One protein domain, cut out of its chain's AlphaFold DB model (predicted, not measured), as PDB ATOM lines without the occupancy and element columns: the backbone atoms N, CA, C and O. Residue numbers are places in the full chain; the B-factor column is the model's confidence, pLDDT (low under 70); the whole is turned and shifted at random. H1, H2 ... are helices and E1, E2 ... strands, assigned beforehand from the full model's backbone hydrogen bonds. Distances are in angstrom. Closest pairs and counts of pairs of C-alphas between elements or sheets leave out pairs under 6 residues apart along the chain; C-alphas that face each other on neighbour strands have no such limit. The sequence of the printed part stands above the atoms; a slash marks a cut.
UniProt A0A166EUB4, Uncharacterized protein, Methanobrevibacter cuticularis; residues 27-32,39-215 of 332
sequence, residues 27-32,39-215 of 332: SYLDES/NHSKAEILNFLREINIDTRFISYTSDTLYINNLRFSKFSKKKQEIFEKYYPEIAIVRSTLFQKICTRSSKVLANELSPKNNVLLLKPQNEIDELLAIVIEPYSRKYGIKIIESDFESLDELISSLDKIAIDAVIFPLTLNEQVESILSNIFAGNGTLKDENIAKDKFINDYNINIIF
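Overview. This is residues 27 to 32 and 39 to 215 of the 332 residues of an uncharacterized protein of Methanobrevibacter cuticularis (UniProt A0A166EUB4). Two sheets follow one another along an elongated body, a small one of E1, E2 and E3 and a parallel one of E5, E4, E6 and E7, with H4 and H5 between them. H1 and H3 lie at the small sheet's end, H7, H8 and H9 at the other. The printed part has 183 residues with nine named helices and seven named strands, in the order H1 E1 E2 H2 H3 E3 H4 E4 H5 H6 E5 H7 E6 H8 H9 E7; the class is mixed, helices and strands. The small sheet, in the order E1 E2 E3, is mixed; the whole is compact, with a radius of gyration of the C-alphas of 18.3 A, and spans 59 by 36 by 27 A.

Arrangement. H1, residues 42 to 51, only grazes the sheet of E1, residues 59 to 61, E2, residues 65 to 68, and E3, residues 92 to 94. E1 and E2 form an antiparallel hairpin, with N 60 and O 67 3.0 A apart; E2 and E3 are parallel, N 66 and O 92 2.8 A apart. H2, residues 71 to 74, and H3, residues 78 to 87, make with E2 and E3 a strand-helix-strand unit, parallel neighbours with helices between, its crossover right-handed. H4, residues 97 to 113, only grazes both sheets, the second being E5, residues 147 to 151, E4, residues 119 to 123, E6, residues 170 to 172, and E7, residues 212 to 214. There N 120 and O 147, N 121 and O 170, and N 171 and O 212 are each 2.8 A apart. H5, residues 128 to 137, has a height of 9.7 A over this sheet and stands up from the small one at 44 degrees. E4, H5, H6, E5 and E6, H8, H9, E7 are right-handed units too; E5, H7, E6 is a split one, with E4 between its strands. H6, residues 140 to 144, H7, residues 156 to 163, and H9, residues 197 to 209, only graze the sheet, H7 only just, with 5 pairs of C-alphas within 10 A; H8, residues 177 to 190, is not on it. Every O i to N i+4 pair is within hydrogen-bond range in H1, H3 and H5 to H9, and 11 of 13 in H4; H2 is too short for one.

Along the chain. C-alpha 42 of H1 is at (-34.559, 1.467, 43.187). H4 measures 24.5 A, H8 20.0 A and H9 17.3 A. E7 ends with C-alpha 214 at (-51.141, -17.901, 37.457).

Size, cuts and confidence. Residues 33 to 38 are not printed; C-alphas 32 and 39 are 14.4 A apart. No link is long. Residues 27 to 32, 39 and 193 to 201 have pLDDT under 70.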
ATOM      1  N   SER A  27     -52.182   0.909  41.753       69.56
ATOM      2  CA  SER A  27     -50.810   1.426  41.672       69.56
ATOM      3  C   SER A  27     -49.957   0.508  40.803       69.56
ATOM      4  O   SER A  27     -50.314  -0.640  40.562       69.56
ATOM      5  N   TYR A  28     -48.830   0.999  40.297       61.84
ATOM      6  CA  TYR A  28     -47.830   0.135  39.673       61.84
ATOM      7  C   TYR A  28     -46.792  -0.257  40.724       61.84
ATOM      8  O   TYR A  28     -46.405   0.580  41.530       61.84
ATOM      9  N   LEU A  29     -46.291  -1.493  40.686       58.56
ATOM     10  CA  LEU A  29     -45.265  -1.963  41.636       58.56
ATOM     11  C   LEU A  29     -43.929  -1.198  41.502       58.56
ATOM     12  O   LEU A  29     -43.094  -1.199  42.402       58.56
ATOM     13  N   ASP A  30     -43.715  -0.531  40.364       49.81
ATOM     14  CA  ASP A  30     -42.584   0.383  40.153       49.81
ATOM     15  C   ASP A  30     -42.894   1.835  40.576       49.81
ATOM     16  O   ASP A  30     -41.995   2.673  40.607       49.81
ATOM     17  N   GLU A  31     -44.148   2.126  40.930       42.94
ATOM     18  CA  GLU A  31     -44.631   3.386  41.495       42.94
ATOM     19  C   GLU A  31     -44.954   3.205  42.987       42.94
ATOM     20  O   GLU A  31     -46.055   3.520  43.447       42.94
ATOM     21  N   SER A  32     -43.993   2.726  43.783       38.19
ATOM     22  CA  SER A  32     -44.067   3.001  45.219       38.19
ATOM     23  C   SER A  32     -44.140   4.523  45.397       38.19
ATOM     24  O   SER A  32     -43.374   5.252  44.751       38.19
ATOM     25  N   ASN A  39     -32.732   6.423  51.171       61.72
ATOM     26  CA  ASN A  39     -31.454   7.099  50.898       61.72
ATOM     27  C   ASN A  39     -31.010   6.935  49.430       61.72
ATOM     28  O   ASN A  39     -30.246   7.761  48.935       61.72
ATOM     29  N   HIS A  40     -31.503   5.896  48.743       77.88
ATOM     30  CA  HIS A  40     -31.153   5.532  47.371       77.88
ATOM     31  C   HIS A  40     -32.385   5.038  46.615       77.88
ATOM     32  O   HIS A  40     -33.172   4.267  47.151       77.88
ATOM     33  N   SER A  41     -32.539   5.439  45.351       88.75
ATOM     34  CA  SER A  41     -33.681   4.988  44.540       88.75
ATOM     35  C   SER A  41     -33.488   3.554  44.025       88.75
ATOM     36  O   SER A  41     -32.378   3.163  43.653       88.75
ATOM     37  N   LYS A  42     -34.579   2.790  43.857       90.44
ATOM     38  CA  LYS A  42     -34.559   1.467  43.187       90.44
ATOM     39  C   LYS A  42     -33.787   1.481  41.859       90.44
ATOM     40  O   LYS A  42     -33.012   0.569  41.568       90.44
ATOM     41  N   ALA A  43     -33.972   2.523  41.047       91.44
ATOM     42  CA  ALA A  43     -33.294   2.660  39.758       91.44
ATOM     43  C   ALA A  43     -31.767   2.793  39.902       91.44
ATOM     44  O   ALA A  43     -31.024   2.193  39.126       91.44
ATOM     45  N   GLU A  44     -31.303   3.545  40.902       93.94
ATOM     46  CA  GLU A  44     -29.884   3.723  41.220       93.94
ATOM     47  C   GLU A  44     -29.229   2.396  41.616       93.94
ATOM     48  O   GLU A  44     -28.212   2.009  41.041       93.94
ATOM     49  N   ILE A  45     -29.866   1.640  42.508       94.75
ATOM     50  CA  ILE A  45     -29.347   0.352  42.981       94.75
ATOM     51  C   ILE A  45     -29.285  -0.665  41.838       94.75
ATOM     52  O   ILE A  45     -28.276  -1.350  41.645       94.75
ATOM     53  N   LEU A  46     -30.332  -0.737  41.011       94.88
ATOM     54  CA  LEU A  46     -30.348  -1.610  39.835       94.88
ATOM     55  C   LEU A  46     -29.306  -1.200  38.781       94.88
ATOM     56  O   LEU A  46     -28.772  -2.069  38.086       94.88
ATOM     57  N   ASN A  47     -28.999   0.094  38.645       95.75
ATOM     58  CA  ASN A  47     -27.899   0.572  37.802       95.75
ATOM     59  C   ASN A  47     -26.551   0.096  38.342       95.75
ATOM     60  O   ASN A  47     -25.810  -0.552  37.603       95.75
ATOM     61  N   PHE A  48     -26.283   0.308  39.630       97.25
ATOM     62  CA  PHE A  48     -25.045  -0.132  40.265       97.25
ATOM     63  C   PHE A  48     -24.817  -1.643  40.122       97.25
ATOM     64  O   PHE A  48     -23.737  -2.089  39.733       97.25
ATOM     65  N   LEU A  49     -25.850  -2.461  40.364       96.75
ATOM     66  CA  LEU A  49     -25.766  -3.914  40.191       96.75
ATOM     67  C   LEU A  49     -25.337  -4.289  38.761       96.75
ATOM     68  O   LEU A  49     -24.477  -5.156  38.572       96.75
ATOM     69  N   ARG A  50     -25.883  -3.608  37.747       96.06
ATOM     70  CA  ARG A  50     -25.483  -3.813  36.346       96.06
ATOM     71  C   ARG A  50     -24.030  -3.412  36.096       96.06
ATOM     72  O   ARG A  50     -23.326  -4.161  35.420       96.06
ATOM     73  N   GLU A  51     -23.561  -2.306  36.670       97.19
ATOM     74  CA  GLU A  51     -22.166  -1.846  36.554       97.19
ATOM     75  C   GLU A  51     -21.170  -2.869  37.112       97.19
ATOM     76  O   GLU A  51     -20.156  -3.174  36.479       97.19
ATOM     77  N   ILE A  52     -21.494  -3.510  38.240       96.38
ATOM     78  CA  ILE A  52     -20.681  -4.603  38.798       96.38
ATOM     79  C   ILE A  52     -20.958  -5.967  38.129       96.38
ATOM     80  O   ILE A  52     -20.553  -7.024  38.630       96.38
ATOM     81  N   ASN A  53     -21.580  -5.965  36.944       96.69
ATOM     82  CA  ASN A  53     -21.867  -7.120  36.090       96.69
ATOM     83  C   ASN A  53     -22.771  -8.180  36.739       96.69
ATOM     84  O   ASN A  53     -22.523  -9.387  36.602       96.69
ATOM     85  N   ILE A  54     -23.774  -7.761  37.500       97.56
ATOM     86  CA  ILE A  54     -24.804  -8.643  38.057       97.56
ATOM     87  C   ILE A  54     -26.021  -8.645  37.134       97.56
ATOM     88  O   ILE A  54     -26.445  -7.606  36.636       97.56
ATOM     89  N   ASP A  55     -26.594  -9.828  36.916       97.06
ATOM     90  CA  ASP A  55     -27.841  -9.964  36.166       97.06
ATOM     91  C   ASP A  55     -29.041  -9.751  37.100       97.06
ATOM     92  O   ASP A  55     -29.439 -10.639  37.858       97.06
ATOM     93  N   THR A  56     -29.616  -8.549  37.039       96.56
ATOM     94  CA  THR A  56     -30.734  -8.113  37.890       96.56
ATOM     95  C   THR A  56     -32.060  -8.809  37.573       96.56
ATOM     96  O   THR A  56     -33.036  -8.612  38.290       96.56
ATOM     97  N   ARG A  57     -32.124  -9.655  36.534       95.88
ATOM     98  CA  ARG A  57     -33.298 -10.503  36.238       95.88
ATOM     99  C   ARG A  57     -33.395 -11.728  37.148       95.88
ATOM    100  O   ARG A  57     -34.380 -12.455  37.095       95.88
ATOM    101  N   PHE A  58     -32.362 -11.986  37.951       97.06
ATOM    102  CA  PHE A  58     -32.283 -13.123  38.876       97.06
ATOM    103  C   PHE A  58     -32.094 -12.678  40.330       97.06
ATOM    104  O   PHE A  58     -31.557 -13.431  41.149       97.06
ATOM    105  N   ILE A  59     -32.507 -11.447  40.620       97.00
ATOM    106  CA  ILE A  59     -32.448 -10.802  41.927       97.00
ATOM    107  C   ILE A  59     -33.726 -10.006  42.098       97.00
ATOM    108  O   ILE A  59     -34.078  -9.249  41.192       97.00
ATOM    109  N   SER A  60     -34.357 -10.150  43.255       97.19
ATOM    110  CA  SER A  60     -35.440  -9.273  43.683       97.19
ATOM    111  C   SER A  60     -34.900  -8.187  44.600       97.19
ATOM    112  O   SER A  60     -34.040  -8.456  45.441       97.19
ATOM    113  N   TYR A  61     -35.405  -6.970  44.447       95.00
ATOM    114  CA  TYR A  61     -35.057  -5.854  45.320       95.00
ATOM    115  C   TYR A  61     -36.326  -5.229  45.902       95.00
ATOM    116  O   TYR A  61     -37.225  -4.851  45.149       95.00
ATOM    117  N   THR A  62     -36.377  -5.147  47.228       90.19
ATOM    118  CA  THR A  62     -37.367  -4.391  48.010       90.19
ATOM    119  C   THR A  62     -36.690  -3.160  48.616       90.19
ATOM    120  O   THR A  62     -35.481  -3.011  48.480       90.19
ATOM    121  N   SER A  63     -37.433  -2.282  49.296       84.88
ATOM    122  CA  SER A  63     -36.924  -1.006  49.838       84.88
ATOM    123  C   SER A  63     -35.592  -1.113  50.598       84.88
ATOM    124  O   SER A  63     -34.720  -0.260  50.453       84.88
ATOM    125  N   ASP A  64     -35.385  -2.178  51.374       89.69
ATOM    126  CA  ASP A  64     -34.205  -2.355  52.230       89.69
ATOM    127  C   ASP A  64     -33.476  -3.695  52.039       89.69
ATOM    128  O   ASP A  64     -32.475  -3.953  52.708       89.69
ATOM    129  N   THR A  65     -33.953  -4.562  51.141       94.12
ATOM    130  CA  THR A  65     -33.468  -5.943  51.068       94.12
ATOM    131  C   THR A  65     -33.259  -6.412  49.628       94.12
ATOM    132  O   THR A  65     -34.104  -6.279  48.744       94.12
ATOM    133  N   LEU A  66     -32.098  -7.024  49.393       96.44
ATOM    134  CA  LEU A  66     -31.696  -7.639  48.137       96.44
ATOM    135  C   LEU A  66     -31.764  -9.168  48.246       96.44
ATOM    136  O   LEU A  66     -30.949  -9.800  48.924       96.44
ATOM    137  N   TYR A  67     -32.689  -9.791  47.524       97.75
ATOM    138  CA  TYR A  67     -32.869 -11.241  47.515       97.75
ATOM    139  C   TYR A  67     -32.203 -11.879  46.296       97.75
ATOM    140  O   TYR A  67     -32.443 -11.496  45.152       97.75
ATOM    141  N   ILE A  68     -31.375 -12.903  46.517       97.31
ATOM    142  CA  ILE A  68     -30.715 -13.629  45.425       97.31
ATOM    143  C   ILE A  68     -31.586 -14.819  45.007       97.31
ATOM    144  O   ILE A  68     -31.540 -15.878  45.633       97.31
ATOM    145  N   ASN A  69     -32.335 -14.669  43.914       96.62
ATOM    146  CA  ASN A  69     -33.293 -15.680  43.436       96.62
ATOM    147  C   ASN A  69     -32.591 -16.866  42.779       96.62
ATOM    148  O   ASN A  69     -33.028 -18.010  42.890       96.62
ATOM    149  N   ASN A  70     -31.486 -16.603  42.077       96.19
ATOM    150  CA  ASN A  70     -30.623 -17.644  41.537       96.19
ATOM    151  C   ASN A  70     -29.166 -17.193  41.546       96.19
ATOM    152  O   ASN A  70     -28.772 -16.283  40.814       96.19
ATOM    153  N   LEU A  71     -28.337 -17.867  42.338       93.75
ATOM    154  CA  LEU A  71     -26.932 -17.511  42.477       93.75
ATOM    155  C   LEU A  71     -26.137 -17.599  41.165       93.75
ATOM    156  O   LEU A  71     -25.322 -16.726  40.863       93.75
ATOM    157  N   ARG A  72     -26.338 -18.673  40.395       92.75
ATOM    158  CA  ARG A  72     -25.559 -18.922  39.177       92.75
ATOM    159  C   ARG A  72     -25.889 -17.885  38.112       92.75
ATOM    160  O   ARG A  72     -24.979 -17.316  37.515       92.75
ATOM    161  N   PHE A  73     -27.177 -17.638  37.887       94.31
ATOM    162  CA  PHE A  73     -27.626 -16.749  36.820       94.31
ATOM    163  C   PHE A  73     -27.474 -15.268  37.166       94.31
ATOM    164  O   PHE A  73     -27.094 -14.498  36.291       94.31
ATOM    165  N   SER A  74     -27.640 -14.880  38.435       96.06
ATOM    166  CA  SER A  74     -27.370 -13.502  38.880       96.06
ATOM    167  C   SER A  74     -25.896 -13.106  38.763       96.06
ATOM    168  O   SER A  74     -25.573 -11.921  38.714       96.06
ATOM    169  N   LYS A  75     -24.973 -14.079  38.723       96.19
ATOM    170  CA  LYS A  75     -23.520 -13.847  38.793       96.19
ATOM    171  C   LYS A  75     -23.109 -13.081  40.062       96.19
ATOM    172  O   LYS A  75     -22.097 -12.371  40.037       96.19
ATOM    173  N   PHE A  76     -23.865 -13.227  41.156       95.56
ATOM    174  CA  PHE A  76     -23.646 -12.554  42.442       95.56
ATOM    175  C   PHE A  76     -22.629 -13.320  43.312       95.56
ATOM    176  O   PHE A  76     -22.961 -14.093  44.220       95.56
ATOM    177  N   SER A  77     -21.347 -13.180  42.974       94.12
ATOM    178  CA  SER A  77     -20.248 -13.820  43.710       94.12
ATOM    179  C   SER A  77     -20.008 -13.162  45.076       94.12
ATOM    180  O   SER A  77     -20.415 -12.025  45.294       94.12
ATOM    181  N   LYS A  78     -19.284 -13.843  45.977       93.81
ATOM    182  CA  LYS A  78     -18.890 -13.275  47.286       93.81
ATOM    183  C   LYS A  78     -18.142 -11.944  47.144       93.81
ATOM    184  O   LYS A  78     -18.469 -10.984  47.814       93.81
ATOM    185  N   LYS A  79     -17.224 -11.854  46.178       95.75
ATOM    186  CA  LYS A  79     -16.500 -10.608  45.883       95.75
ATOM    187  C   LYS A  79     -17.442  -9.459  45.501       95.75
ATOM    188  O   LYS A  79     -17.201  -8.321  45.871       95.75
ATOM    189  N   LYS A  80     -18.499  -9.739  44.732       96.06
ATOM    190  CA  LYS A  80     -19.487  -8.714  44.357       96.06
ATOM    191  C   LYS A  80     -20.413  -8.354  45.511       96.06
ATOM    192  O   LYS A  80     -20.796  -7.199  45.612       96.06
ATOM    193  N   GLN A  81     -20.720  -9.321  46.371       95.50
ATOM    194  CA  GLN A  81     -21.421  -9.083  47.625       95.50
ATOM    195  C   GLN A  81     -20.646  -8.097  48.508       95.50
ATOM    196  O   GLN A  81     -21.195  -7.068  48.864       95.50
ATOM    197  N   GLU A  82     -19.358  -8.346  48.753       96.00
ATOM    198  CA  GLU A  82     -18.488  -7.453  49.540       96.00
ATOM    199  C   GLU A  82     -18.403  -6.040  48.942       96.00
ATOM    200  O   GLU A  82     -18.368  -5.045  49.663       96.00
ATOM    201  N   ILE A  83     -18.370  -5.939  47.607       96.62
ATOM    202  CA  ILE A  83     -18.431  -4.645  46.918       96.62
ATOM    203  C   ILE A  83     -19.777  -3.977  47.196       96.62
ATOM    204  O   ILE A  83     -19.787  -2.819  47.585       96.62
ATOM    205  N   PHE A  84     -20.895  -4.683  47.029       96.44
ATOM    206  CA  PHE A  84     -22.223  -4.120  47.259       96.44
ATOM    207  C   PHE A  84     -22.409  -3.650  48.707       96.44
ATOM    208  O   PHE A  84     -22.759  -2.496  48.912       96.44
ATOM    209  N   GLU A  85     -22.070  -4.479  49.696       95.31
ATOM    210  CA  GLU A  85     -22.156  -4.154  51.132       95.31
ATOM    211  C   GLU A  85     -21.294  -2.941  51.521       95.31
ATOM    212  O   GLU A  85     -21.599  -2.236  52.478       95.31
ATOM    213  N   LYS A  86     -20.214  -2.665  50.778       95.94
ATOM    214  CA  LYS A  86     -19.389  -1.469  50.993       95.94
ATOM    215  C   LYS A  86     -20.074  -0.183  50.520       95.94
ATOM    216  O   LYS A  86     -19.826   0.866  51.109       95.94
ATOM    217  N   TYR A  87     -20.848  -0.250  49.435       95.06
ATOM    218  CA  TYR A  87     -21.547   0.909  48.867       95.06
ATOM    219  C   TYR A  87     -22.923   1.123  49.506       95.06
ATOM    220  O   TYR A  87     -23.289   2.271  49.726       95.06
ATOM    221  N   TYR A  88     -23.623   0.037  49.845       94.75
ATOM    222  CA  TYR A  88     -24.967   0.034  50.427       94.75
ATOM    223  C   TYR A  88     -25.009  -0.821  51.707       94.75
ATOM    224  O   TYR A  88     -25.586  -1.913  51.709       94.75
ATOM    225  N   PRO A  89     -24.338  -0.392  52.793       91.81
ATOM    226  CA  PRO A  89     -24.254  -1.154  54.042       91.81
ATOM    227  C   PRO A  89     -25.597  -1.318  54.768       91.81
ATOM    228  O   PRO A  89     -25.730  -2.194  55.618       91.81
ATOM    229  N   GLU A  90     -26.573  -0.465  54.469       91.94
ATOM    230  CA  GLU A  90     -27.927  -0.502  55.019       91.94
ATOM    231  C   GLU A  90     -28.836  -1.533  54.343       91.94
ATOM    232  O   GLU A  90     -29.845  -1.913  54.931       91.94
ATOM    233  N   ILE A  91     -28.485  -1.996  53.139       93.38
ATOM    234  CA  ILE A  91     -29.301  -2.946  52.383       93.38
ATOM    235  C   ILE A  91     -28.924  -4.373  52.780       93.38
ATOM    236  O   ILE A  91     -27.807  -4.839  52.532       93.38
ATOM    237  N   ALA A  92     -29.879  -5.106  53.348       92.94
ATOM    238  CA  ALA A  92     -29.685  -6.496  53.729       92.94
ATOM    239  C   ALA A  92     -29.590  -7.400  52.490       92.94
ATOM    240  O   ALA A  92     -30.337  -7.247  51.526       92.94
ATOM    241  N   ILE A  93     -28.697  -8.396  52.510       95.19
ATOM    242  CA  ILE A  93     -28.553  -9.356  51.406       95.19
ATOM    243  C   ILE A  93     -29.027 -10.737  51.842       95.19
ATOM    244  O   ILE A  93     -28.397 -11.420  52.654       95.19
ATOM    245  N   VAL A  94     -30.102 -11.212  51.218       95.00
ATOM    246  CA  VAL A  94     -30.663 -12.538  51.470       95.00
ATOM    247  C   VAL A  94     -30.113 -13.542  50.462       95.00
ATOM    248  O   VAL A  94     -30.599 -13.711  49.341       95.00
ATOM    249  N   ARG A  95     -29.097 -14.289  50.906       93.19
ATOM    250  CA  ARG A  95     -28.497 -15.411  50.170       93.19
ATOM    251  C   ARG A  95     -28.978 -16.763  50.711       93.19
ATOM    252  O   ARG A  95     -28.196 -17.557  51.229       93.19
ATOM    253  N   SER A  96     -30.273 -17.040  50.581       94.69
ATOM    254  CA  SER A  96     -30.887 -18.283  51.075       94.69
ATOM    255  C   SER A  96     -30.958 -19.364  49.991       94.69
ATOM    256  O   SER A  96     -31.416 -19.116  48.877       94.69
ATOM    257  N   THR A  97     -30.512 -20.586  50.299       94.19
ATOM    258  CA  THR A  97     -30.665 -21.743  49.394       94.19
ATOM    259  C   THR A  97     -32.124 -22.181  49.286       94.19
ATOM    260  O   THR A  97     -32.550 -22.619  48.221       94.19
ATOM    261  N   LEU A  98     -32.896 -22.034  50.365       95.69
ATOM    262  CA  LEU A  98     -34.319 -22.354  50.394       95.69
ATOM    263  C   LEU A  98     -35.124 -21.374  49.535       95.69
ATOM    264  O   LEU A  98     -35.896 -21.807  48.686       95.69
ATOM    265  N   PHE A  99     -34.849 -20.073  49.653       97.31
ATOM    266  CA  PHE A  99     -35.446 -19.056  48.785       97.31
ATOM    267  C   PHE A  99     -35.129 -19.299  47.305       97.31
ATOM    268  O   PHE A  99     -36.017 -19.248  46.458       97.31
ATOM    269  N   GLN A 100     -33.881 -19.657  46.984       96.94
ATOM    270  CA  GLN A 100     -33.496 -20.015  45.615       96.94
ATOM    271  C   GLN A 100     -34.254 -21.245  45.090       96.94
ATOM    272  O   GLN A 100     -34.574 -21.305  43.900       96.94
ATOM    273  N   LYS A 101     -34.568 -22.227  45.950       96.50
ATOM    274  CA  LYS A 101     -35.411 -23.378  45.579       96.50
ATOM    275  C   LYS A 101     -36.850 -22.948  45.292       96.50
ATOM    276  O   LYS A 101     -37.371 -23.361  44.258       96.50
ATOM    277  N   ILE A 102     -37.441 -22.110  46.151       97.31
ATOM    278  CA  ILE A 102     -38.776 -21.523  45.942       97.31
ATOM    279  C   ILE A 102     -38.801 -20.808  44.589       97.31
ATOM    280  O   ILE A 102     -39.539 -21.212  43.695       97.31
ATOM    281  N   CYS A 103     -37.877 -19.866  44.371       97.62
ATOM    282  CA  CYS A 103     -37.750 -19.134  43.111       97.62
ATOM    283  C   CYS A 103     -37.591 -20.059  41.903       97.62
ATOM    284  O   CYS A 103     -38.180 -19.806  40.857       97.62
ATOM    285  N   THR A 104     -36.807 -21.134  42.015       95.00
ATOM    286  CA  THR A 104     -36.598 -22.083  40.912       95.00
ATOM    287  C   THR A 104     -37.879 -22.842  40.561       95.00
ATOM    288  O   THR A 104     -38.143 -23.048  39.376       95.00
ATOM    289  N   ARG A 105     -38.681 -23.251  41.554       94.94
ATOM    290  CA  ARG A 105     -39.977 -23.909  41.319       94.94
ATOM    291  C   ARG A 105     -40.980 -22.936  40.712       94.94
ATOM    292  O   ARG A 105     -41.521 -23.235  39.650       94.94
ATOM    293  N   SER A 106     -41.109 -21.745  41.288       96.12
ATOM    294  CA  SER A 106     -41.981 -20.695  40.759       96.12
ATOM    295  C   SER A 106     -41.595 -20.261  39.352       96.12
ATOM    296  O   SER A 106     -42.457 -20.065  38.504       96.12
ATOM    297  N   SER A 107     -40.296 -20.205  39.050       94.12
ATOM    298  CA  SER A 107     -39.816 -19.839  37.715       94.12
ATOM    299  C   SER A 107     -40.261 -20.799  36.620       94.12
ATOM    300  O   SER A 107     -40.367 -20.366  35.477       94.12
ATOM    301  N   LYS A 108     -40.499 -22.081  36.930       93.19
ATOM    302  CA  LYS A 108     -40.996 -23.046  35.939       93.19
ATOM    303  C   LYS A 108     -42.442 -22.748  35.556       93.19
ATOM    304  O   LYS A 108     -42.748 -22.736  34.372       93.19
ATOM    305  N   VAL A 109     -43.286 -22.449  36.544       94.12
ATOM    306  CA  VAL A 109     -44.679 -22.037  36.317       94.12
ATOM    307  C   VAL A 109     -44.704 -20.724  35.539       94.12
ATOM    308  O   VAL A 109     -45.262 -20.643  34.451       94.12
ATOM    309  N   LEU A 110     -43.979 -19.721  36.036       95.12
ATOM    310  CA  LEU A 110     -43.943 -18.386  35.445       95.12
ATOM    311  C   LEU A 110     -43.376 -18.367  34.026       95.12
ATOM    312  O   LEU A 110     -43.810 -17.567  33.213       95.12
ATOM    313  N   ALA A 111     -42.399 -19.217  33.704       92.31
ATOM    314  CA  ALA A 111     -41.867 -19.299  32.345       92.31
ATOM    315  C   ALA A 111     -42.850 -19.914  31.341       92.31
ATOM    316  O   ALA A 111     -42.737 -19.611  30.157       92.31
ATOM    317  N   ASN A 112     -43.773 -20.758  31.804       91.00
ATOM    318  CA  ASN A 112     -44.774 -21.393  30.952       91.00
ATOM    319  C   ASN A 112     -46.033 -20.532  30.804       91.00
ATOM    320  O   ASN A 112     -46.680 -20.591  29.766       91.00
ATOM    321  N   GLU A 113     -46.380 -19.758  31.836       92.19
ATOM    322  CA  GLU A 113     -47.668 -19.060  31.907       92.19
ATOM    323  C   GLU A 113     -47.577 -17.544  31.654       92.19
ATOM    324  O   GLU A 113     -48.567 -16.947  31.233       92.19
ATOM    325  N   LEU A 114     -46.418 -16.902  31.870       93.75
ATOM    326  CA  LEU A 114     -46.244 -15.478  31.555       93.75
ATOM    327  C   LEU A 114     -45.767 -15.267  30.123       93.75
ATOM    328  O   LEU A 114     -44.774 -15.854  29.687       93.75
ATOM    329  N   SER A 115     -46.390 -14.302  29.451       92.19
ATOM    330  CA  SER A 115     -45.919 -13.785  28.170       92.19
ATOM    331  C   SER A 115     -45.189 -12.443  28.328       92.19
ATOM    332  O   SER A 115     -45.460 -11.668  29.254       92.19
ATOM    333  N   PRO A 116     -44.237 -12.124  27.430       94.44
ATOM    334  CA  PRO A 116     -43.568 -10.830  27.438       94.44
ATOM    335  C   PRO A 116     -44.549  -9.661  27.348       94.44
ATOM    336  O   PRO A 116     -45.492  -9.699  26.563       94.44
ATOM    337  N   LYS A 117     -44.263  -8.586  28.093       93.81
ATOM    338  CA  LYS A 117     -45.050  -7.340  28.134       93.81
ATOM    339  C   LYS A 117     -46.478  -7.464  28.679       93.81
ATOM    340  O   LYS A 117     -47.228  -6.503  28.532       93.81
ATOM    341  N   ASN A 118     -46.835  -8.581  29.317       93.38
ATOM    342  CA  ASN A 118     -48.145  -8.693  29.950       93.38
ATOM    343  C   ASN A 118     -48.371  -7.619  31.020       93.38
ATOM    344  O   ASN A 118     -47.459  -7.281  31.777       93.38
ATOM    345  N   ASN A 119     -49.608  -7.142  31.109       93.81
ATOM    346  CA  ASN A 119     -50.129  -6.418  32.256       93.81
ATOM    347  C   ASN A 119     -50.637  -7.444  33.269       93.81
ATOM    348  O   ASN A 119     -51.622  -8.145  33.036       93.81
ATOM    349  N   VAL A 120     -49.920  -7.556  34.375       94.12
ATOM    350  CA  VAL A 120     -50.108  -8.593  35.378       94.12
ATOM    351  C   VAL A 120     -50.665  -7.957  36.637       94.12
ATOM    352  O   VAL A 120     -50.031  -7.075  37.214       94.12
ATOM    353  N   LEU A 121     -51.832  -8.412  37.071       92.62
ATOM    354  CA  LEU A 121     -52.441  -7.980  38.316       92.62
ATOM    355  C   LEU A 121     -51.881  -8.780  39.498       92.62
ATOM    356  O   LEU A 121     -51.869 -10.013  39.481       92.62
ATOM    357  N   LEU A 122     -51.464  -8.056  40.533       92.31
ATOM    358  CA  LEU A 122     -51.065  -8.580  41.831       92.31
ATOM    359  C   LEU A 122     -51.927  -7.916  42.914       92.31
ATOM    360  O   LEU A 122     -52.083  -6.692  42.937       92.31
ATOM    361  N   LEU A 123     -52.513  -8.708  43.808       88.25
ATOM    362  CA  LEU A 123     -53.220  -8.161  44.966       88.25
ATOM    363  C   LEU A 123     -52.208  -7.627  45.982       88.25
ATOM    364  O   LEU A 123     -51.130  -8.199  46.155       88.25
ATOM    365  N   LYS A 124     -52.545  -6.522  46.653       86.81
ATOM    366  CA  LYS A 124     -51.687  -5.961  47.698       86.81
ATOM    367  C   LYS A 124     -51.488  -6.988  48.812       86.81
ATOM    368  O   LYS A 124     -52.484  -7.561  49.262       86.81
ATOM    369  N   PRO A 125     -50.245  -7.170  49.287       86.94
ATOM    370  CA  PRO A 125     -49.961  -8.145  50.324       86.94
ATOM    371  C   PRO A 125     -50.797  -7.940  51.589       86.94
ATOM    372  O   PRO A 125     -50.824  -6.840  52.140       86.94
ATOM    373  N   GLN A 126     -51.461  -9.001  52.050       86.50
ATOM    374  CA  GLN A 126     -52.190  -9.041  53.325       86.50
ATOM    375  C   GLN A 126     -51.455  -9.885  54.371       86.50
ATOM    376  O   GLN A 126     -51.673  -9.732  55.574       86.50
ATOM    377  N   ASN A 127     -50.586 -10.790  53.920       89.12
ATOM    378  CA  ASN A 127     -49.787 -11.665  54.764       89.12
ATOM    379  C   ASN A 127     -48.370 -11.877  54.190       89.12
ATOM    380  O   ASN A 127     -48.055 -11.482  53.069       89.12
ATOM    381  N   GLU A 128     -47.508 -12.551  54.955       90.88
ATOM    382  CA  GLU A 128     -46.105 -12.794  54.577       90.88
ATOM    383  C   GLU A 128     -45.928 -13.695  53.335       90.88
ATOM    384  O   GLU A 128     -44.876 -13.666  52.693       90.88
ATOM    385  N   ILE A 129     -46.922 -14.520  52.988       93.06
ATOM    386  CA  ILE A 129     -46.892 -15.342  51.769       93.06
ATOM    387  C   ILE A 129     -47.138 -14.453  50.547       93.06
ATOM    388  O   ILE A 129     -46.441 -14.593  49.541       93.06
ATOM    389  N   ASP A 130     -48.062 -13.497  50.650       91.81
ATOM    390  CA  ASP A 130     -48.306 -12.502  49.603       91.81
ATOM    391  C   ASP A 130     -47.081 -11.598  49.404       91.81
ATOM    392  O   ASP A 130     -46.693 -11.300  48.274       91.81
ATOM    393  N   GLU A 131     -46.416 -11.204  50.495       93.06
ATOM    394  CA  GLU A 131     -45.151 -10.461  50.430       93.06
ATOM    395  C   GLU A 131     -44.073 -11.280  49.710       93.06
ATOM    396  O   GLU A 131     -43.383 -10.780  48.817       93.06
ATOM    397  N   LEU A 132     -43.952 -12.570  50.043       96.44
ATOM    398  CA  LEU A 132     -43.034 -13.476  49.360       96.44
ATOM    399  C   LEU A 132     -43.367 -13.605  47.868       96.44
ATOM    400  O   LEU A 132     -42.452 -13.643  47.041       96.44
ATOM    401  N   LEU A 133     -44.650 -13.662  47.508       96.62
ATOM    402  CA  LEU A 133     -45.093 -13.685  46.117       96.62
ATOM    403  C   LEU A 133     -44.669 -12.409  45.383       96.62
ATOM    404  O   LEU A 133     -44.068 -12.505  44.309       96.62
ATOM    405  N   ALA A 134     -44.909 -11.237  45.976       95.62
ATOM    406  CA  ALA A 134     -44.494  -9.954  45.416       95.62
ATOM    407  C   ALA A 134     -42.979  -9.924  45.164       95.62
ATOM    408  O   ALA A 134     -42.538  -9.612  44.055       95.62
ATOM    409  N   ILE A 135     -42.181 -10.371  46.142       96.38
ATOM    410  CA  ILE A 135     -40.724 -10.506  46.010       96.38
ATOM    411  C   ILE A 135     -40.367 -11.438  44.844       96.38
ATOM    412  O   ILE A 135     -39.509 -11.105  44.028       96.38
ATOM    413  N   VAL A 136     -40.997 -12.609  44.730       97.44
ATOM    414  CA  VAL A 136     -40.681 -13.598  43.682       97.44
ATOM    415  C   VAL A 136     -41.008 -13.079  42.275       97.44
ATOM    416  O   VAL A 136     -40.259 -13.377  41.337       97.44
ATOM    417  N   ILE A 137     -42.080 -12.296  42.122       96.44
ATOM    418  CA  ILE A 137     -42.534 -11.738  40.838       96.44
ATOM    419  C   ILE A 137     -41.770 -10.475  40.432       96.44
ATOM    420  O   ILE A 137     -41.570 -10.250  39.238       96.44
ATOM    421  N   GLU A 138     -41.267  -9.695  41.384       95.50
ATOM    422  CA  GLU A 138     -40.556  -8.431  41.151       95.50
ATOM    423  C   GLU A 138     -39.556  -8.440  39.963       95.50
ATOM    424  O   GLU A 138     -39.673  -7.578  39.085       95.50
ATOM    425  N   PRO A 139     -38.626  -9.411  39.814       95.88
ATOM    426  CA  PRO A 139     -37.652  -9.414  38.717       95.88
ATOM    427  C   PRO A 139     -38.240  -9.730  37.343       95.88
ATOM    428  O   PRO A 139     -37.555  -9.551  36.331       95.88
ATOM    429  N   TYR A 140     -39.479 -10.218  37.272       96.38
ATOM    430  CA  TYR A 140     -40.120 -10.563  36.006       96.38
ATOM    431  C   TYR A 140     -40.461  -9.320  35.184       96.38
ATOM    432  O   TYR A 140     -40.422  -9.398  33.951       96.38
ATOM    433  N   SER A 141     -40.642  -8.160  35.829       95.00
ATOM    434  CA  SER A 141     -40.708  -6.854  35.153       95.00
ATOM    435  C   SER A 141     -39.466  -6.614  34.286       95.00
ATOM    436  O   SER A 141     -39.562  -6.228  33.126       95.00
ATOM    437  N   ARG A 142     -38.279  -6.973  34.788       94.69
ATOM    438  CA  ARG A 142     -37.010  -6.874  34.050       94.69
ATOM    439  C   ARG A 142     -36.772  -8.045  33.103       94.69
ATOM    440  O   ARG A 142     -36.136  -7.873  32.065       94.69
ATOM    441  N   LYS A 143     -37.220  -9.248  33.467       93.88
ATOM    442  CA  LYS A 143     -36.974 -10.470  32.688       93.88
ATOM    443  C   LYS A 143     -37.815 -10.529  31.415       93.88
ATOM    444  O   LYS A 143     -37.284 -10.892  30.368       93.88
ATOM    445  N   TYR A 144     -39.094 -10.176  31.515       94.44
ATOM    446  CA  TYR A 144     -40.078 -10.292  30.437       94.44
ATOM    447  C   TYR A 144     -40.731  -8.955  30.065       94.44
ATOM    448  O   TYR A 144     -41.520  -8.905  29.122       94.44
ATOM    449  N   GLY A 145     -40.406  -7.862  30.761       93.25
ATOM    450  CA  GLY A 145     -41.014  -6.559  30.488       93.25
ATOM    451  C   GLY A 145     -42.466  -6.464  30.947       93.25
ATOM    452  O   GLY A 145     -43.183  -5.619  30.417       93.25
ATOM    453  N   ILE A 146     -42.921  -7.351  31.845       95.31
ATOM    454  CA  ILE A 146     -44.294  -7.302  32.360       95.31
ATOM    455  C   ILE A 146     -44.511  -6.024  33.173       95.31
ATOM    456  O   ILE A 146     -43.589  -5.533  33.827       95.31
ATOM    457  N   LYS A 147     -45.738  -5.510  33.157       94.69
ATOM    458  CA  LYS A 147     -46.172  -4.422  34.032       94.69
ATOM    459  C   LYS A 147     -46.946  -5.020  35.189       94.69
ATOM    460  O   LYS A 147     -47.967  -5.655  34.957       94.69
ATOM    461  N   ILE A 148     -46.461  -4.821  36.407       93.69
ATOM    462  CA  ILE A 148     -47.136  -5.321  37.604       93.69
ATOM    463  C   ILE A 148     -48.050  -4.214  38.124       93.69
ATOM    464  O   ILE A 148     -47.585  -3.124  38.468       93.69
ATOM    465  N   ILE A 149     -49.346  -4.500  38.126       91.06
ATOM    466  CA  ILE A 149     -50.417  -3.629  38.589       91.06
ATOM    467  C   ILE A 149     -50.829  -4.139  39.968       91.06
ATOM    468  O   ILE A 149     -51.326  -5.254  40.092       91.06
ATOM    469  N   GLU A 150     -50.606  -3.339  40.998       88.56
ATOM    470  CA  GLU A 150     -51.041  -3.628  42.357       88.56
ATOM    471  C   GLU A 150     -52.454  -3.100  42.598       88.56
ATOM    472  O   GLU A 150     -52.802  -1.985  42.194       88.56
ATOM    473  N   SER A 151     -53.266  -3.885  43.298       84.00
ATOM    474  CA  SER A 151     -54.652  -3.527  43.613       84.00
ATOM    475  C   SER A 151     -55.072  -4.017  44.992       84.00
ATOM    476  O   SER A 151     -54.585  -5.031  45.482       84.00
ATOM    477  N   ASP A 152     -55.974  -3.278  45.630       82.50
ATOM    478  CA  ASP A 152     -56.554  -3.597  46.936       82.50
ATOM    479  C   ASP A 152     -57.977  -4.154  46.831       82.50
ATOM    480  O   ASP A 152     -58.825  -3.818  47.650       82.50
ATOM    481  N   PHE A 153     -58.256  -4.980  45.818       80.88
ATOM    482  CA  PHE A 153     -59.575  -5.601  45.683       80.88
ATOM    483  C   PHE A 153     -59.890  -6.478  46.894       80.88
ATOM    484  O   PHE A 153     -59.107  -7.361  47.247       80.88
ATOM    485  N   GLU A 154     -61.049  -6.245  47.505       72.75
ATOM    486  CA  GLU A 154     -61.496  -6.991  48.686       72.75
ATOM    487  C   GLU A 154     -62.398  -8.175  48.306       72.75
ATOM    488  O   GLU A 154     -62.582  -9.100  49.100       72.75
ATOM    489  N   SER A 155     -62.946  -8.175  47.083       76.12
ATOM    490  CA  SER A 155     -63.844  -9.223  46.586       76.12
ATOM    491  C   SER A 155     -63.627  -9.581  45.114       76.12
ATOM    492  O   SER A 155     -63.106  -8.792  44.319       76.12
ATOM    493  N   LEU A 156     -64.095 -10.776  44.742       74.50
ATOM    494  CA  LEU A 156     -64.076 -11.266  43.368       74.50
ATOM    495  C   LEU A 156     -64.930 -10.388  42.437       74.50
ATOM    496  O   LEU A 156     -64.527 -10.102  41.312       74.50
ATOM    497  N   ASP A 157     -66.078  -9.910  42.921       77.06
ATOM    498  CA  ASP A 157     -66.971  -9.023  42.169       77.06
ATOM    499  C   ASP A 157     -66.299  -7.682  41.835       77.06
ATOM    500  O   ASP A 157     -66.472  -7.147  40.734       77.06
ATOM    501  N   GLU A 158     -65.505  -7.136  42.763       79.06
ATOM    502  CA  GLU A 158     -64.708  -5.928  42.527       79.06
ATOM    503  C   GLU A 158     -63.614  -6.164  41.492       79.06
ATOM    504  O   GLU A 158     -63.450  -5.334  40.590       79.06
ATOM    505  N   LEU A 159     -62.912  -7.300  41.593       80.44
ATOM    506  CA  LEU A 159     -61.922  -7.712  40.606       80.44
ATOM    507  C   LEU A 159     -62.573  -7.765  39.222       80.44
ATOM    508  O   LEU A 159     -62.156  -7.017  38.341       80.44
ATOM    509  N   ILE A 160     -63.634  -8.559  39.055       79.62
ATOM    510  CA  ILE A 160     -64.344  -8.748  37.779       79.62
ATOM    511  C   ILE A 160     -64.836  -7.408  37.215       79.62
ATOM    512  O   ILE A 160     -64.572  -7.088  36.060       79.62
ATOM    513  N   SER A 161     -65.451  -6.562  38.046       78.62
ATOM    514  CA  SER A 161     -65.945  -5.233  37.640       78.62
ATOM    515  C   SER A 161     -64.840  -4.258  37.204       78.62
ATOM    516  O   SER A 161     -65.120  -3.197  36.626       78.62
ATOM    517  N   SER A 162     -63.587  -4.548  37.557       74.62
ATOM    518  CA  SER A 162     -62.415  -3.757  37.184       74.62
ATOM    519  C   SER A 162     -61.721  -4.265  35.919       74.62
ATOM    520  O   SER A 162     -61.083  -3.453  35.242       74.62
ATOM    521  N   LEU A 163     -61.888  -5.549  35.569       74.62
ATOM    522  CA  LEU A 163     -61.263  -6.168  34.393       74.62
ATOM    523  C   LEU A 163     -61.678  -5.456  33.097       74.62
ATOM    524  O   LEU A 163     -60.851  -5.238  32.222       74.62
ATOM    525  N   ASP A 164     -62.915  -4.960  33.020       70.25
ATOM    526  CA  ASP A 164     -63.398  -4.192  31.861       70.25
ATOM    527  C   ASP A 164     -62.748  -2.801  31.716       70.25
ATOM    528  O   ASP A 164     -62.821  -2.168  30.660       70.25
ATOM    529  N   LYS A 165     -62.144  -2.271  32.786       74.62
ATOM    530  CA  LYS A 165     -61.605  -0.897  32.837       74.62
ATOM    531  C   LYS A 165     -60.095  -0.848  32.655       74.62
ATOM    532  O   LYS A 165     -59.557   0.212  32.332       74.62
ATOM    533  N   ILE A 166     -59.416  -1.960  32.906       78.31
ATOM    534  CA  ILE A 166     -57.961  -2.063  32.920       78.31
ATOM    535  C   ILE A 166     -57.594  -3.234  32.025       78.31
ATOM    536  O   ILE A 166     -58.039  -4.349  32.257       78.31
ATOM    537  N   ALA A 167     -56.748  -2.998  31.024       84.56
ATOM    538  CA  ALA A 167     -56.221  -4.084  30.209       84.56
ATOM    539  C   ALA A 167     -55.311  -4.972  31.074       84.56
ATOM    540  O   ALA A 167     -54.157  -4.614  31.312       84.56
ATOM    541  N   ILE A 168     -55.846  -6.089  31.557       89.44
ATOM    542  CA  ILE A 168     -55.152  -7.100  32.356       89.44
ATOM    543  C   ILE A 168     -55.042  -8.355  31.495       89.44
ATOM    544  O   ILE A 168     -56.031  -8.788  30.917       89.44
ATOM    545  N   ASP A 169     -53.844  -8.927  31.411       91.56
ATOM    546  CA  ASP A 169     -53.603 -10.173  30.675       91.56
ATOM    547  C   ASP A 169     -53.538 -11.382  31.618       91.56
ATOM    548  O   ASP A 169     -53.860 -12.505  31.231       91.56
ATOM    549  N   ALA A 170     -53.086 -11.165  32.857       92.00
ATOM    550  CA  ALA A 170     -52.967 -12.222  33.848       92.00
ATOM    551  C   ALA A 170     -53.176 -11.722  35.281       92.00
ATOM    552  O   ALA A 170     -52.820 -10.589  35.603       92.00
ATOM    553  N   VAL A 171     -53.677 -12.594  36.154       91.31
ATOM    554  CA  VAL A 171     -53.782 -12.381  37.605       91.31
ATOM    555  C   VAL A 171     -52.933 -13.426  38.323       91.31
ATOM    556  O   VAL A 171     -52.971 -14.606  37.972       91.31
ATOM    557  N   ILE A 172     -52.151 -13.001  39.317       92.62
ATOM    558  CA  ILE A 172     -51.266 -13.888  40.078       92.62
ATOM    559  C   ILE A 172     -51.794 -14.093  41.497       92.62
ATOM    560  O   ILE A 172     -52.025 -13.121  42.214       92.62
ATOM    561  N   PHE A 173     -51.876 -15.357  41.922       91.25
ATOM    562  CA  PHE A 173     -52.242 -15.747  43.285       91.25
ATOM    563  C   PHE A 173     -51.202 -16.681  43.927       91.25
ATOM    564  O   PHE A 173     -50.555 -17.467  43.225       91.25
ATOM    565  N   PRO A 174     -51.045 -16.647  45.263       92.69
ATOM    566  CA  PRO A 174     -50.032 -17.416  45.989       92.69
ATOM    567  C   PRO A 174     -50.433 -18.871  46.284       92.69
ATOM    568  O   PRO A 174     -49.959 -19.422  47.270       92.69
ATOM    569  N   LEU A 175     -51.252 -19.517  45.442       91.25
ATOM    570  CA  LEU A 175     -51.696 -20.897  45.677       91.25
ATOM    571  C   LEU A 175     -50.507 -21.856  45.790       91.25
ATOM    572  O   LEU A 175     -49.698 -21.972  44.863       91.25
ATOM    573  N   THR A 176     -50.410 -22.529  46.929       92.75
ATOM    574  CA  THR A 176     -49.321 -23.441  47.286       92.75
ATOM    575  C   THR A 176     -49.631 -24.890  46.914       92.75
ATOM    576  O   THR A 176     -50.778 -25.271  46.689       92.75
ATOM    577  N   LEU A 177     -48.601 -25.746  46.903       91.31
ATOM    578  CA  LEU A 177     -48.781 -27.189  46.691       91.31
ATOM    579  C   LEU A 177     -49.691 -27.819  47.758       91.31
ATOM    580  O   LEU A 177     -50.442 -28.745  47.472       91.31
ATOM    581  N   ASN A 178     -49.593 -27.354  49.002       91.06
ATOM    582  CA  ASN A 178     -50.364 -27.903  50.112       91.06
ATOM    583  C   ASN A 178     -51.847 -27.546  49.998       91.06
ATOM    584  O   ASN A 178     -52.677 -28.436  50.127       91.06
ATOM    585  N   GLU A 179     -52.165 -26.289  49.695       87.62
ATOM    586  CA  GLU A 179     -53.548 -25.838  49.489       87.62
ATOM    587  C   GLU A 179     -54.195 -26.538  48.288       87.62
ATOM    588  O   GLU A 179     -55.340 -26.974  48.373       87.62
ATOM    589  N   GLN A 180     -53.443 -26.739  47.201       85.50
ATOM    590  CA  GLN A 180     -53.899 -27.543  46.064       85.50
ATOM    591  C   GLN A 180     -54.262 -28.973  46.498       85.50
ATOM    592  O   GLN A 180     -55.320 -29.489  46.141       85.50
ATOM    593  N   VAL A 181     -53.405 -29.623  47.291       85.62
ATOM    594  CA  VAL A 181     -53.676 -30.973  47.810       85.62
ATOM    595  C   VAL A 181     -54.890 -30.978  48.741       85.62
ATOM    596  O   VAL A 181     -55.718 -31.881  48.649       85.62
ATOM    597  N   GLU A 182     -55.024 -29.981  49.613       86.06
ATOM    598  CA  GLU A 182     -56.163 -29.843  50.526       86.06
ATOM    599  C   GLU A 182     -57.483 -29.652  49.769       86.06
ATOM    600  O   GLU A 182     -58.474 -30.303  50.106       86.06
ATOM    601  N   SER A 183     -57.490 -28.839  48.709       82.69
ATOM    602  CA  SER A 183     -58.640 -28.657  47.816       82.69
ATOM    603  C   SER A 183     -59.026 -29.971  47.127       82.69
ATOM    604  O   SER A 183     -60.176 -30.404  47.231       82.69
ATOM    605  N   ILE A 184     -58.058 -30.678  46.531       81.62
ATOM    606  CA  ILE A 184     -58.297 -31.975  45.878       81.62
ATOM    607  C   ILE A 184     -58.875 -32.994  46.869       81.62
ATOM    608  O   ILE A 184     -59.861 -33.664  46.565       81.62
ATOM    609  N   LEU A 185     -58.291 -33.114  48.065       82.25
ATOM    610  CA  LEU A 185     -58.783 -34.043  49.086       82.25
ATOM    611  C   LEU A 185     -60.182 -33.666  49.576       82.25
ATOM    612  O   LEU A 185     -61.020 -34.547  49.760       82.25
ATOM    613  N   SER A 186     -60.454 -32.374  49.748       82.25
ATOM    614  CA  SER A 186     -61.772 -31.884  50.159       82.25
ATOM    615  C   SER A 186     -62.844 -32.243  49.131       82.25
ATOM    616  O   SER A 186     -63.911 -32.721  49.512       82.25
ATOM    617  N   ASN A 187     -62.543 -32.113  47.837       75.25
ATOM    618  CA  ASN A 187     -63.456 -32.505  46.762       75.25
ATOM    619  C   ASN A 187     -63.707 -34.009  46.723       75.25
ATOM    620  O   ASN A 187     -64.862 -34.442  46.638       75.25
ATOM    621  N   ILE A 188     -62.646 -34.808  46.875       79.00
ATOM    622  CA  ILE A 188     -62.761 -36.264  46.967       79.00
ATOM    623  C   ILE A 188     -63.685 -36.644  48.131       79.00
ATOM    624  O   ILE A 188     -64.606 -37.446  47.958       79.00
ATOM    625  N   PHE A 189     -63.471 -36.054  49.310       80.19
ATOM    626  CA  PHE A 189     -64.272 -36.337  50.501       80.19
ATOM    627  C   PHE A 189     -65.672 -35.728  50.462       80.19
ATOM    628  O   PHE A 189     -66.536 -36.188  51.205       80.19
ATOM    629  N   ALA A 190     -65.930 -34.742  49.605       79.75
ATOM    630  CA  ALA A 190     -67.268 -34.219  49.343       79.75
ATOM    631  C   ALA A 190     -68.066 -35.088  48.353       79.75
ATOM    632  O   ALA A 190     -69.289 -34.984  48.304       79.75
ATOM    633  N   GLY A 191     -67.397 -35.972  47.605       72.88
ATOM    634  CA  GLY A 191     -68.026 -36.784  46.562       72.88
ATOM    635  C   GLY A 191     -68.038 -36.131  45.182       72.88
ATOM    636  O   GLY A 191     -68.764 -36.601  44.310       72.88
ATOM    637  N   ASN A 192     -67.253 -35.067  44.991       70.50
ATOM    638  CA  ASN A 192     -67.210 -34.263  43.768       70.50
ATOM    639  C   ASN A 192     -66.081 -34.683  42.801       70.50
ATOM    640  O   ASN A 192     -65.893 -34.045  41.769       70.50
ATOM    641  N   GLY A 193     -65.302 -35.729  43.112       69.00
ATOM    642  CA  GLY A 193     -64.181 -36.173  42.274       69.00
ATOM    643  C   GLY A 193     -62.896 -35.352  42.427       69.00
ATOM    644  O   GLY A 193     -62.703 -34.631  43.403       69.00
ATOM    645  N   THR A 194     -61.991 -35.497  41.451       60.00
ATOM    646  CA  THR A 194     -60.707 -34.770  41.337       60.00
ATOM    647  C   THR A 194     -60.667 -33.825  40.145       60.00
ATOM    648  O   THR A 194     -59.575 -33.428  39.715       60.00
ATOM    649  N   LEU A 195     -61.825 -33.495  39.556       52.31
ATOM    650  CA  LEU A 195     -61.820 -32.606  38.406       52.31
ATOM    651  C   LEU A 195     -61.094 -31.316  38.777       52.31
ATOM    652  O   LEU A 195     -61.152 -30.821  39.899       52.31
ATOM    653  N   LYS A 196     -60.259 -30.911  37.828       56.25
ATOM    654  CA  LYS A 196     -59.172 -29.959  37.973       56.25
ATOM    655  C   LYS A 196     -59.732 -28.573  38.267       56.25
ATOM    656  O   LYS A 196     -59.702 -27.739  37.370       56.25
ATOM    657  N   ASP A 197     -60.217 -28.307  39.470       60.69
ATOM    658  CA  ASP A 197     -60.903 -27.049  39.757       60.69
ATOM    659  C   ASP A 197     -60.034 -25.834  39.439       60.69
ATOM    660  O   ASP A 197     -60.540 -24.844  38.923       60.69
ATOM    661  N   GLU A 198     -58.709 -25.934  39.596       62.72
ATOM    662  CA  GLU A 198     -57.822 -24.848  39.172       62.72
ATOM    663  C   GLU A 198     -57.764 -24.670  37.655       62.72
ATOM    664  O   GLU A 198     -57.715 -23.537  37.188       62.72
ATOM    665  N   ASN A 199     -57.756 -25.758  36.876       67.19
ATOM    666  CA  ASN A 199     -57.786 -25.649  35.417       67.19
ATOM    667  C   ASN A 199     -59.175 -25.236  34.940       67.19
ATOM    668  O   ASN A 199     -59.258 -24.421  34.045       67.19
ATOM    669  N   ILE A 200     -60.250 -25.696  35.581       66.44
ATOM    670  CA  ILE A 200     -61.619 -25.264  35.286       66.44
ATOM    671  C   ILE A 200     -61.770 -23.773  35.594       66.44
ATOM    672  O   ILE A 200     -62.321 -23.033  34.786       66.44
ATOM    673  N   ALA A 201     -61.241 -23.301  36.724       67.44
ATOM    674  CA  ALA A 201     -61.242 -21.888  37.073       67.44
ATOM    675  C   ALA A 201     -60.373 -21.064  36.119       67.44
ATOM    676  O   ALA A 201     -60.822 -20.019  35.656       67.44
ATOM    677  N   LYS A 202     -59.165 -21.538  35.781       76.00
ATOM    678  CA  LYS A 202     -58.308 -20.920  34.756       76.00
ATOM    679  C   LYS A 202     -59.032 -20.848  33.413       76.00
ATOM    680  O   LYS A 202     -59.128 -19.768  32.847       76.00
ATOM    681  N   ASP A 203     -59.579 -21.959  32.940       76.56
ATOM    682  CA  ASP A 203     -60.271 -22.078  31.657       76.56
ATOM    683  C   ASP A 203     -61.504 -21.180  31.630       76.56
ATOM    684  O   ASP A 203     -61.730 -20.481  30.650       76.56
ATOM    685  N   LYS A 204     -62.270 -21.118  32.722       73.69
ATOM    686  CA  LYS A 204     -63.405 -20.203  32.859       73.69
ATOM    687  C   LYS A 204     -62.959 -18.745  32.786       73.69
ATOM    688  O   LYS A 204     -63.533 -17.982  32.025       73.69
ATOM    689  N   PHE A 205     -61.907 -18.356  33.505       74.19
ATOM    690  CA  PHE A 205     -61.380 -16.987  33.440       74.19
ATOM    691  C   PHE A 205     -60.820 -16.620  32.061       74.19
ATOM    692  O   PHE A 205     -61.031 -15.503  31.582       74.19
ATOM    693  N   ILE A 206     -60.154 -17.563  31.401       80.75
ATOM    694  CA  ILE A 206     -59.651 -17.396  30.039       80.75
ATOM    695  C   ILE A 206     -60.821 -17.282  29.053       80.75
ATOM    696  O   ILE A 206     -60.807 -16.408  28.195       80.75
ATOM    697  N   ASN A 207     -61.851 -18.114  29.174       78.94
ATOM    698  CA  ASN A 207     -62.980 -18.115  28.245       78.94
ATOM    699  C   ASN A 207     -63.909 -16.909  28.443       78.94
ATOM    700  O   ASN A 207     -64.342 -16.310  27.461       78.94
ATOM    701  N   ASP A 208     -64.191 -16.545  29.694       81.88
ATOM    702  CA  ASP A 208     -65.150 -15.489  30.027       81.88
ATOM    703  C   ASP A 208     -64.520 -14.093  29.922       81.88
ATOM    704  O   ASP A 208     -65.186 -13.146  29.501       81.88
ATOM    705  N   TYR A 209     -63.233 -13.956  30.273       80.31
ATOM    706  CA  TYR A 209     -62.564 -12.654  30.383       80.31
ATOM    707  C   TYR A 209     -61.269 -12.535  29.574       80.31
ATOM    708  O   TYR A 209     -60.688 -11.452  29.532       80.31
ATOM    709  N   ASN A 210     -60.803 -13.606  28.919       85.56
ATOM    710  CA  ASN A 210     -59.505 -13.648  28.231       85.56
ATOM    711  C   ASN A 210     -58.327 -13.281  29.154       85.56
ATOM    712  O   ASN A 210     -57.371 -12.626  28.740       85.56
ATOM    713  N   ILE A 211     -58.409 -13.710  30.417       87.44
ATOM    714  CA  ILE A 211     -57.412 -13.439  31.455       87.44
ATOM    715  C   ILE A 211     -56.846 -14.752  31.972       87.44
ATOM    716  O   ILE A 211     -57.588 -15.645  32.374       87.44
ATOM    717  N   ASN A 212     -55.519 -14.851  32.012       90.88
ATOM    718  CA  ASN A 212     -54.845 -16.018  32.565       90.88
ATOM    719  C   ASN A 212     -54.747 -15.932  34.098       90.88
ATOM    720  O   ASN A 212     -54.393 -14.887  34.643       90.88
ATOM    721  N   ILE A 213     -54.976 -17.038  34.804       90.38
ATOM    722  CA  ILE A 213     -54.683 -17.133  36.240       90.38
ATOM    723  C   ILE A 213     -53.388 -17.915  36.440       90.38
ATOM    724  O   ILE A 213     -53.228 -19.026  35.931       90.38
ATOM    725  N   ILE A 214     -52.473 -17.348  37.226       93.06
ATOM    726  CA  ILE A 214     -51.141 -17.901  37.457       93.06
ATOM    727  C   ILE A 214     -50.933 -18.179  38.943       93.06
ATOM    728  O   ILE A 214     -51.160 -17.311  39.787       93.06
ATOM    729  N   PHE A 215     -50.425 -19.376  39.248       93.81
ATOM    730  CA  PHE A 215     -50.169 -19.858  40.610       93.81
ATOM    731  C   PHE A 215     -48.685 -20.200  40.811       93.81
ATOM    732  O   PHE A 215     -48.286 -21.365  40.701       93.81
TER     733      PHE A 215